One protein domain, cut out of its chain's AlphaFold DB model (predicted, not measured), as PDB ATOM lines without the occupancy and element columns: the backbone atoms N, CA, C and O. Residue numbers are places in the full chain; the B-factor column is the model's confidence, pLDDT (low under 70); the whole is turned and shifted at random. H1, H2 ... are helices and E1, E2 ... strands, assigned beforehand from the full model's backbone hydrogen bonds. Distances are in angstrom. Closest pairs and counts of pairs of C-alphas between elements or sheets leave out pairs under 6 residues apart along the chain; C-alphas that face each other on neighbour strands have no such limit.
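This is residues 2 to 81 of the 134 residues of an uncharacterized protein of Bradyrhizobium japonicum (UniProt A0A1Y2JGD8). Little regular structure: long loops surround a small mixed sheet, order E2, E1, E3, with helix H1 over one face. The 80 printed residues hold 25 in named elements, E1, E2, H1, E3, H2 along the chain, class mixed. The whole is compact, radius of gyration of the C-alphas 12.1 A, spanning 33 by 31 by 22 A.

E1, residues 16 to 19, begins at C-alpha 16 (198.400, 329.783, 201.711). E2 is residues 28 to 30, H1 32 to 41 with 14.3 A from first to last C-alpha, E3 60 to 63, H2 78 to 81, ending at C-alpha 81 (203.542, 322.184, 190.897).

E1 and E3 are parallel, N 18 and O 62 2.9 A apart. E1 and E2 form an antiparallel hairpin, N 30 and O 17 2.8 A apart. H1 is on the sheet, height 10.1 A, its Gly 32 and Tyr 17 of E1 the closest C-alphas at 6.6 A. Every O i to N i+4 pair of H1 is within hydrogen-bond range; H2 is too short for one. H1 and H2 are apart.

The printed part has no cut. Links H1 to E3 and E3 to H2 are long. Residues 23 to 24 and 42 to 45 have pLDDT under 70.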
ATOM      1  N   LYS A   2     191.518 324.361 197.606       90.19
ATOM      2  CA  LYS A   2     190.772 324.214 198.868       90.19
ATOM      3  C   LYS A   2     191.729 324.010 200.036       90.19
ATOM      4  O   LYS A   2     192.720 323.301 199.886       90.19
ATOM      5  N   CYS A   3     191.413 324.587 201.191       90.00
ATOM      6  CA  CYS A   3     192.112 324.291 202.439       90.00
ATOM      7  C   CYS A   3     192.002 322.792 202.748       90.00
ATOM      8  O   CYS A   3     190.907 322.231 202.722       90.00
ATOM      9  N   GLU A   4     193.106 322.126 203.078       89.06
ATOM     10  CA  GLU A   4     193.056 320.690 203.355       89.06
ATOM     11  C   GLU A   4     192.342 320.374 204.677       89.06
ATOM     12  O   GLU A   4     191.788 319.279 204.788       89.06
ATOM     13  N   LYS A   5     192.298 321.329 205.625       87.56
ATOM     14  CA  LYS A   5     191.684 321.177 206.958       87.56
ATOM     15  C   LYS A   5     190.174 321.425 206.906       87.56
ATOM     16  O   LYS A   5     189.401 320.493 207.072       87.56
ATOM     17  N   CYS A   6     189.753 322.653 206.595       90.81
ATOM     18  CA  CYS A   6     188.336 323.040 206.587       90.81
ATOM     19  C   CYS A   6     187.624 322.846 205.239       90.81
ATOM     20  O   CYS A   6     186.449 323.170 205.121       90.81
ATOM     21  N   LYS A   7     188.325 322.392 204.188       90.81
ATOM     22  CA  LYS A   7     187.797 322.210 202.817       90.81
ATOM     23  C   LYS A   7     187.228 323.469 202.147       90.81
ATOM     24  O   LYS A   7     186.783 323.389 201.001       90.81
ATOM     25  N   ARG A   8     187.322 324.635 202.795       92.94
ATOM     26  CA  ARG A   8     186.927 325.935 202.243       92.94
ATOM     27  C   ARG A   8     187.714 326.250 200.974       92.94
ATOM     28  O   ARG A   8     188.926 326.022 200.910       92.94
ATOM     29  N   GLN A   9     187.029 326.802 199.979       89.94
ATOM     30  CA  GLN A   9     187.650 327.320 198.764       89.94
ATOM     31  C   GLN A   9     188.415 328.617 199.074       89.94
ATOM     32  O   GLN A   9     187.863 329.530 199.681       89.94
ATOM     33  N   LEU A  10     189.678 328.694 198.654       88.31
ATOM     34  CA  LEU A  10     190.520 329.884 198.820       88.31
ATOM     35  C   LEU A  10     190.350 330.828 197.625       88.31
ATOM     36  O   LEU A  10     190.359 330.366 196.478       88.31
ATOM     37  N   THR A  11     190.243 332.133 197.883       88.38
ATOM     38  CA  THR A  11     190.168 333.157 196.821       88.38
ATOM     39  C   THR A  11     191.540 333.385 196.197       88.38
ATOM     40  O   THR A  11     192.553 333.090 196.828       88.38
ATOM     41  N   GLU A  12     191.598 333.869 194.953       80.56
ATOM     42  CA  GLU A  12     192.811 333.902 194.115       80.56
ATOM     43  C   GLU A  12     194.038 334.577 194.754       80.56
ATOM     44  O   GLU A  12     195.152 334.072 194.613       80.56
ATOM     45  N   ALA A  13     193.829 335.648 195.519       84.06
ATOM     46  CA  ALA A  13     194.895 336.379 196.205       84.06
ATOM     47  C   ALA A  13     195.139 335.917 197.654       84.06
ATOM     48  O   ALA A  13     196.114 336.333 198.275       84.06
ATOM     49  N   GLU A  14     194.276 335.057 198.206       89.62
ATOM     50  CA  GLU A  14     194.357 334.658 199.612       89.62
ATOM     51  C   GLU A  14     195.639 333.856 199.896       89.62
ATOM     52  O   GLU A  14     195.929 332.907 199.155       89.62
ATOM     53  N   PRO A  15     196.401 334.187 200.956       91.19
ATOM     54  CA  PRO A  15     197.630 333.484 201.281       91.19
ATOM     55  C   PRO A  15     197.391 332.027 201.662       91.19
ATOM     56  O   PRO A  15     196.378 331.652 202.257       91.19
ATOM     57  N   VAL A  16     198.383 331.200 201.347       92.50
ATOM     58  CA  VAL A  16     198.400 329.783 201.711       92.50
ATOM     59  C   VAL A  16     199.497 329.521 202.724       92.50
ATOM     60  O   VAL A  16     200.647 329.910 202.532       92.50
ATOM     61  N   TYR A  17     199.162 328.774 203.765       90.38
ATOM     62  CA  TYR A  17     200.108 328.344 204.782       90.38
ATOM     63  C   TYR A  17     200.404 326.868 204.577       90.38
ATOM     64  O   TYR A  17     199.495 326.041 204.478       90.38
ATOM     65  N   ARG A  18     201.686 326.526 204.473       87.75
ATOM     66  CA  ARG A  18     202.131 325.144 204.305       87.75
ATOM     67  C   ARG A  18     202.745 324.649 205.603       87.75
ATOM     68  O   ARG A  18     203.815 325.111 206.004       87.75
ATOM     69  N   LEU A  19     202.057 323.712 206.255       83.50
ATOM     70  CA  LEU A  19     202.457 323.191 207.555       83.50
ATOM     71  C   LEU A  19     202.126 321.712 207.769       83.50
ATOM     72  O   LEU A  19     201.365 321.117 207.017       83.50
ATOM     73  N   TYR A  20     202.697 321.123 208.815       78.31
ATOM     74  CA  TYR A  20     202.378 319.775 209.279       78.31
ATOM     75  C   TYR A  20     201.348 319.884 210.413       78.31
ATOM     76  O   TYR A  20     201.609 320.584 211.398       78.31
ATOM     77  N   TRP A  21     200.185 319.233 210.305       72.69
ATOM     78  CA  TRP A  21     199.184 319.243 211.391       72.69
ATOM     79  C   TRP A  21     199.677 318.485 212.617       72.69
ATOM     80  O   TRP A  21     199.458 318.917 213.741       72.69
ATOM     81  N   ASN A  22     200.387 317.387 212.383       70.31
ATOM     82  CA  ASN A  22     201.071 316.574 213.379       70.31
ATOM     83  C   ASN A  22     202.348 315.972 212.759       70.31
ATOM     84  O   ASN A  22     202.585 316.111 211.556       70.31
ATOM     85  N   VAL A  23     203.164 315.301 213.571       66.44
ATOM     86  CA  VAL A  23     204.452 314.718 213.145       66.44
ATOM     87  C   VAL A  23     204.323 313.590 212.112       66.44
ATOM     88  O   VAL A  23     205.267 313.348 211.367       66.44
ATOM     89  N   HIS A  24     203.159 312.940 212.022       68.00
ATOM     90  CA  HIS A  24     202.910 311.827 211.093       68.00
ATOM     91  C   HIS A  24     202.291 312.267 209.761       68.00
ATOM     92  O   HIS A  24     202.313 311.530 208.777       68.00
ATOM     93  N   SER A  25     201.718 313.466 209.709       70.94
ATOM     94  CA  SER A  25     201.126 314.013 208.495       70.94
ATOM     95  C   SER A  25     202.206 314.471 207.518       70.94
ATOM     96  O   SER A  25     203.278 314.898 207.918       70.94
ATOM     97  N   GLY A  26     201.941 314.408 206.214       75.75
ATOM     98  CA  GLY A  26     202.747 315.149 205.241       75.75
ATOM     99  C   GLY A  26     202.546 316.662 205.383       75.75
ATOM    100  O   GLY A  26     201.676 317.128 206.117       75.75
ATOM    101  N   MET A  27     203.313 317.447 204.627       79.31
ATOM    102  CA  MET A  27     203.108 318.895 204.556       79.31
ATOM    103  C   MET A  27     201.771 319.208 203.867       79.31
ATOM    104  O   MET A  27     201.591 318.886 202.693       79.31
ATOM    105  N   ARG A  28     200.866 319.869 204.589       84.88
ATOM    106  CA  ARG A  28     199.513 320.244 204.166       84.88
ATOM    107  C   ARG A  28     199.415 321.730 203.849       84.88
ATOM    108  O   ARG A  28     200.139 322.546 204.413       84.88
ATOM    109  N   MET A  29     198.489 322.072 202.967       88.50
ATOM    110  CA  MET A  29     198.046 323.429 202.652       88.50
ATOM    111  C   MET A  29     196.827 323.799 203.501       88.50
ATOM    112  O   MET A  29     195.808 323.107 203.472       88.50
ATOM    113  N   VAL A  30     196.884 324.940 204.183       90.19
ATOM    114  CA  VAL A  30     195.755 325.485 204.945       90.19
ATOM    115  C   VAL A  30     195.566 326.987 204.716       90.19
ATOM    116  O   VAL A  30     196.480 327.674 204.253       90.19
ATOM    117  N   CYS A  31     194.364 327.491 205.009       91.75
ATOM    118  CA  CYS A  31     194.094 328.931 205.092       91.75
ATOM    119  C   CYS A  31     194.656 329.532 206.388       91.75
ATOM    120  O   CYS A  31     194.968 328.795 207.325       91.75
ATOM    121  N   GLY A  32     194.701 330.866 206.463       88.44
ATOM    122  CA  GLY A  32     195.171 331.587 207.653       88.44
ATOM    123  C   GLY A  32     194.378 331.275 208.927       88.44
ATOM    124  O   GLY A  32     194.967 331.122 209.985       88.44
ATOM    125  N   MET A  33     193.059 331.067 208.836       88.69
ATOM    126  CA  MET A  33     192.248 330.700 210.012       88.69
ATOM    127  C   MET A  33     192.657 329.339 210.586       88.69
ATOM    128  O   MET A  33     192.907 329.190 211.777       88.69
ATOM    129  N   CYS A  34     192.771 328.337 209.713       88.00
ATOM    130  CA  CYS A  34     193.175 326.997 210.115       88.00
ATOM    131  C   CYS A  34     194.631 326.938 210.581       88.00
ATOM    132  O   CYS A  34     194.978 326.045 211.351       88.00
ATOM    133  N   GLU A  35     195.481 327.838 210.087       87.31
ATOM    134  CA  GLU A  35     196.839 328.009 210.588       87.31
ATOM    135  C   GLU A  35     196.838 328.569 212.009       87.31
ATOM    136  O   GLU A  35     197.445 327.944 212.874       87.31
ATOM    137  N   ALA A  36     196.108 329.653 212.270       86.06
ATOM    138  CA  ALA A  36     196.013 330.257 213.595       86.06
ATOM    139  C   ALA A  36     195.543 329.248 214.658       86.06
ATOM    140  O   ALA A  36     196.125 329.164 215.736       86.06
ATOM    141  N   GLU A  37     194.563 328.401 214.326       84.06
ATOM    142  CA  GLU A  37     194.115 327.299 215.191       84.06
ATOM    143  C   GLU A  37     195.222 326.272 215.490       84.06
ATOM    144  O   GLU A  37     195.314 325.736 216.595       84.06
ATOM    145  N   VAL A  38     196.062 325.951 214.501       79.12
ATOM    146  CA  VAL A  38     197.168 324.993 214.672       79.12
ATOM    147  C   VAL A  38     198.288 325.622 215.496       79.12
ATOM    148  O   VAL A  38     198.849 324.963 216.365       79.12
ATOM    149  N   SER A  39     198.586 326.893 215.255       78.44
ATOM    150  CA  SER A  39     199.589 327.646 216.005       78.44
ATOM    151  C   SER A  39     199.167 327.881 217.459       78.44
ATOM    152  O   SER A  39     200.019 327.852 218.339       78.44
ATOM    153  N   ALA A  40     197.866 328.028 217.732       79.75
ATOM    154  CA  ALA A  40     197.330 328.139 219.089       79.75
ATOM    155  C   ALA A  40     197.350 326.814 219.872       79.75
ATOM    156  O   ALA A  40     197.482 326.823 221.091       79.75
ATOM    157  N   SER A  41     197.210 325.676 219.187       75.19
ATOM    158  CA  SER A  41     197.098 324.355 219.829       75.19
ATOM    159  C   SER A  41     198.425 323.605 219.986       75.19
ATOM    160  O   SER A  41     198.453 322.564 220.642       75.19
ATOM    161  N   GLN A  42     199.527 324.085 219.395       67.19
ATOM    162  CA  GLN A  42     200.822 323.398 219.441       67.19
ATOM    163  C   GLN A  42     201.808 324.016 220.449       67.19
ATOM    164  O   GLN A  42     201.968 325.233 220.486       67.19
ATOM    165  N   PRO A  43     202.563 323.185 221.199       58.09
ATOM    166  CA  PRO A  43     203.525 323.655 222.201       58.09
ATOM    167  C   PRO A  43     204.812 324.246 221.599       58.09
ATOM    168  O   PRO A  43     205.532 324.983 222.268       58.09
ATOM    169  N   LEU A  44     205.126 323.944 220.334       63.62
ATOM    170  CA  LEU A  44     206.291 324.496 219.646       63.62
ATOM    171  C   LEU A  44     205.885 325.766 218.899       63.62
ATOM    172  O   LEU A  44     205.171 325.701 217.897       63.62
ATOM    173  N   LYS A  45     206.386 326.914 219.368       62.66
ATOM    174  CA  LYS A  45     206.203 328.227 218.737       62.66
ATOM    175  C   LYS A  45     206.857 328.221 217.349       62.66
ATOM    176  O   LYS A  45     208.050 328.472 217.200       62.66
ATOM    177  N   ARG A  46     206.083 327.860 216.326       70.50
ATOM    178  CA  ARG A  46     206.523 327.849 214.928       70.50
ATOM    179  C   ARG A  46     206.762 329.283 214.469       70.50
ATOM    180  O   ARG A  46     205.862 330.113 214.541       70.50
ATOM    181  N   THR A  47     207.965 329.575 213.987       79.25
ATOM    182  CA  THR A  47     208.277 330.865 213.371       79.25
ATOM    183  C   THR A  47     208.017 330.790 211.872       79.25
ATOM    184  O   THR A  47     208.513 329.911 211.168       79.25
ATOM    185  N   TRP A  48     207.194 331.707 211.375       84.69
ATOM    186  CA  TRP A  48     206.924 331.818 209.948       84.69
ATOM    187  C   TRP A  48     208.069 332.538 209.250       84.69
ATOM    188  O   TRP A  48     208.485 333.618 209.664       84.69
ATOM    189  N   HIS A  49     208.554 331.958 208.157       84.75
ATOM    190  CA  HIS A  49     209.448 332.670 207.256       84.75
ATOM    191  C   HIS A  49     208.660 333.672 206.396       84.75
ATOM    192  O   HIS A  49     207.465 333.454 206.151       84.75
ATOM    193  N   PRO A  50     209.316 334.738 205.892       86.69
ATOM    194  CA  PRO A  50     208.683 335.702 205.000       86.69
ATOM    195  C   PRO A  50     207.972 335.014 203.835       86.69
ATOM    196  O   PRO A  50     208.509 334.072 203.234       86.69
ATOM    197  N   SER A  51     206.766 335.487 203.507       89.44
ATOM    198  CA  SER A  51     206.014 334.942 202.381       89.44
ATOM    199  C   SER A  51     206.815 335.063 201.100       89.44
ATOM    200  O   SER A  51     207.394 336.112 200.812       89.44
ATOM    201  N   ARG A  52     206.772 334.015 200.282       89.75
ATOM    202  CA  ARG A  52     207.266 334.073 198.906       89.75
ATOM    203  C   ARG A  52     206.088 333.912 197.946       89.75
ATOM    204  O   ARG A  52     205.116 333.241 198.290       89.75
ATOM    205  N   PRO A  53     206.132 334.516 196.754       92.06
ATOM    206  CA  PRO A  53     205.097 334.307 195.753       92.06
ATOM    207  C   PRO A  53     205.233 332.917 195.123       92.06
ATOM    208  O   PRO A  53     206.338 332.425 194.875       92.06
ATOM    209  N   CYS A  54     204.105 332.271 194.843       91.50
ATOM    210  CA  CYS A  54     204.067 331.026 194.090       91.50
ATOM    211  C   CYS A  54     204.634 331.233 192.677       91.50
ATOM    212  O   CYS A  54     204.172 332.095 191.942       91.50
ATOM    213  N   CYS A  55     205.548 330.364 192.243       92.06
ATOM    214  CA  CYS A  55     206.162 330.423 190.913       92.06
ATOM    215  C   CYS A  55     205.179 330.233 189.736       92.06
ATOM    216  O   CYS A  55     205.590 330.396 188.593       92.06
ATOM    217  N   HIS A  56     203.925 329.835 189.987       92.38
ATOM    218  CA  HIS A  56     202.907 329.656 188.945       92.38
ATOM    219  C   HIS A  56     201.843 330.756 188.955       92.38
ATOM    220  O   HIS A  56     201.597 331.358 187.919       92.38
ATOM    221  N   CYS A  57     201.210 331.001 190.106       91.44
ATOM    222  CA  CYS A  57     200.070 331.918 190.229       91.44
ATOM    223  C   CYS A  57     200.369 333.168 191.065       91.44
ATOM    224  O   CYS A  57     199.448 333.884 191.436       91.44
ATOM    225  N   SER A  58     201.628 333.391 191.449       91.50
ATOM    226  CA  SER A  58     202.092 334.532 192.258       91.50
ATOM    227  C   SER A  58     201.480 334.675 193.658       91.50
ATOM    228  O   SER A  58     201.913 335.530 194.423       91.50
ATOM    229  N   ARG A  59     200.543 333.803 194.049       91.88
ATOM    230  CA  ARG A  59     199.914 333.804 195.375       91.88
ATOM    231  C   ARG A  59     200.957 333.731 196.503       91.88
ATOM    232  O   ARG A  59     201.857 332.887 196.408       91.88
ATOM    233  N   PRO A  60     200.829 334.530 197.577       92.38
ATOM    234  CA  PRO A  60     201.729 334.458 198.722       92.38
ATOM    235  C   PRO A  60     201.599 333.111 199.439       92.38
ATOM    236  O   PRO A  60     200.497 332.648 199.745       92.38
ATOM    237  N   VAL A  61     202.734 332.470 199.710       91.50
ATOM    238  CA  VAL A  61     202.785 331.229 200.488       91.50
ATOM    239  C   VAL A  61     203.745 331.399 201.652       91.50
ATOM    240  O   VAL A  61     204.861 331.899 201.490       91.50
ATOM    241  N   PHE A  62     203.311 330.932 202.813       90.56
ATOM    242  CA  PHE A  62     204.074 330.927 204.050       90.56
ATOM    243  C   PHE A  62     204.538 329.505 204.377       90.56
ATOM    244  O   PHE A  62     203.797 328.531 204.206       90.56
ATOM    245  N   LEU A  63     205.780 329.384 204.848       86.44
ATOM    246  CA  LEU A  63     206.372 328.140 205.344       86.44
ATOM    247  C   LEU A  63     206.895 328.366 206.758       86.44
ATOM    248  O   LEU A  63     207.556 329.369 207.012       86.44
ATOM    249  N   TYR A  64     206.645 327.411 207.649       80.75
ATOM    250  CA  TYR A  64     207.233 327.434 208.991       80.75
ATOM    251  C   TYR A  64     208.579 326.696 209.058       80.75
ATOM    252  O   TYR A  64     209.341 326.875 209.996       80.75
ATOM    253  N   GLN A  65     208.862 325.823 208.082       76.50
ATOM    254  CA  GLN A  65     210.176 325.197 207.944       76.50
ATOM    255  C   GLN A  65     211.011 325.953 206.917       76.50
ATOM    256  O   GLN A  65     210.460 326.410 205.904       76.50
ATOM    257  N   PRO A  66     212.337 326.012 207.117       75.38
ATOM    258  CA  PRO A  66     213.227 326.564 206.122       75.38
ATOM    259  C   PRO A  66     213.108 325.774 204.821       75.38
ATOM    260  O   PRO A  66     212.843 324.567 204.785       75.38
ATOM    261  N   ILE A  67     213.313 326.486 203.720       72.69
ATOM    262  CA  ILE A  67     213.312 325.886 202.394       72.69
ATOM    263  C   ILE A  67     214.436 324.851 202.347       72.69
ATOM    264  O   ILE A  67     215.604 325.187 202.543       72.69
ATOM    265  N   ARG A  68     214.087 323.588 202.065       75.75
ATOM    266  CA  ARG A  68     215.089 322.535 201.866       75.75
ATOM    267  C   ARG A  68     216.071 322.982 200.783       75.75
ATOM    268  O   ARG A  68     215.651 323.400 199.701       75.75
ATOM    269  N   LYS A  69     217.370 322.878 201.070       77.88
ATOM    270  CA  LYS A  69     218.437 323.178 200.109       77.88
ATOM    271  C   LYS A  69     218.193 322.354 198.837       77.88
ATOM    272  O   LYS A  69     218.005 321.144 198.913       77.88
ATOM    273  N   GLY A  70     218.115 323.022 197.686       76.12
ATOM    274  CA  GLY A  70     217.798 322.386 196.399       76.12
ATOM    275  C   GLY A  70     216.311 322.347 196.020       76.12
ATOM    276  O   GLY A  70     215.976 321.831 194.953       76.12
ATOM    277  N   LEU A  71     215.400 322.918 196.823       78.19
ATOM    278  CA  LEU A  71     214.010 323.083 196.393       78.19
ATOM    279  C   LEU A  71     213.939 324.050 195.200       78.19
ATOM    280  O   LEU A  71     214.054 325.263 195.356       78.19
ATOM    281  N   ARG A  72     213.719 323.499 194.002       76.81
ATOM    282  CA  ARG A  72     213.736 324.263 192.745       76.81
ATOM    283  C   ARG A  72     212.516 325.169 192.549       76.81
ATOM    284  O   ARG A  72     212.642 326.226 191.942       76.81
ATOM    285  N   TYR A  73     211.342 324.763 193.032       82.38
ATOM    286  CA  TYR A  73     210.097 325.506 192.817       82.38
ATOM    287  C   TYR A  73     209.348 325.729 194.118       82.38
ATOM    288  O   TYR A  73     209.169 324.811 194.927       82.38
ATOM    289  N   PHE A  74     208.837 326.945 194.259       87.44
ATOM    290  CA  PHE A  74     208.035 327.367 195.385       87.44
ATOM    291  C   PHE A  74     206.578 327.525 194.939       87.44
ATOM    292  O   PHE A  74     206.254 328.364 194.102       87.44
ATOM    293  N   VAL A  75     205.687 326.669 195.439       90.69
ATOM    294  CA  VAL A  75     204.306 326.565 194.942       90.69
ATOM    295  C   VAL A  75     203.301 326.469 196.076       90.69
ATOM    296  O   VAL A  75     203.589 325.861 197.108       90.69
ATOM    297  N   CYS A  76     202.115 327.042 195.866       89.88
ATOM    298  CA  CYS A  76     201.023 326.988 196.835       89.88
ATOM    299  C   CYS A  76     200.428 325.577 196.946       89.88
ATOM    300  O   CYS A  76     200.146 325.142 198.056       89.88
ATOM    301  N   GLY A  77     200.332 324.822 195.844       86.75
ATOM    302  CA  GLY A  77     199.739 323.479 195.828       86.75
ATOM    303  C   GLY A  77     200.234 322.557 194.714       86.75
ATOM    304  O   GLY A  77     201.109 322.922 193.923       86.75
ATOM    305  N   ILE A  78     199.654 321.353 194.654       86.00
ATOM    306  CA  ILE A  78     200.017 320.315 193.676       86.00
ATOM    307  C   ILE A  78     199.665 320.707 192.237       86.00
ATOM    308  O   ILE A  78     200.454 320.456 191.336       86.00
ATOM    309  N   GLU A  79     198.555 321.413 192.026       90.25
ATOM    310  CA  GLU A  79     198.150 321.907 190.702       90.25
ATOM    311  C   GLU A  79     199.198 322.873 190.131       90.25
ATOM    312  O   GLU A  79     199.670 322.703 189.010       90.25
ATOM    313  N   CYS A  80     199.656 323.832 190.942       91.94
ATOM    314  CA  CYS A  80     200.710 324.773 190.557       91.94
ATOM    315  C   CYS A  80     202.062 324.079 190.344       91.94
ATOM    316  O   CYS A  80     202.819 324.460 189.453       91.94
ATOM    317  N   ARG A  81     202.367 323.037 191.133       90.81
ATOM    318  CA  ARG A  81     203.542 322.184 190.897       90.81
ATOM    319  C   ARG A  81     203.457 321.534 189.520       90.81
ATOM    320  O   ARG A  81     204.399 321.645 188.740       90.81
TER     321      ARG A  81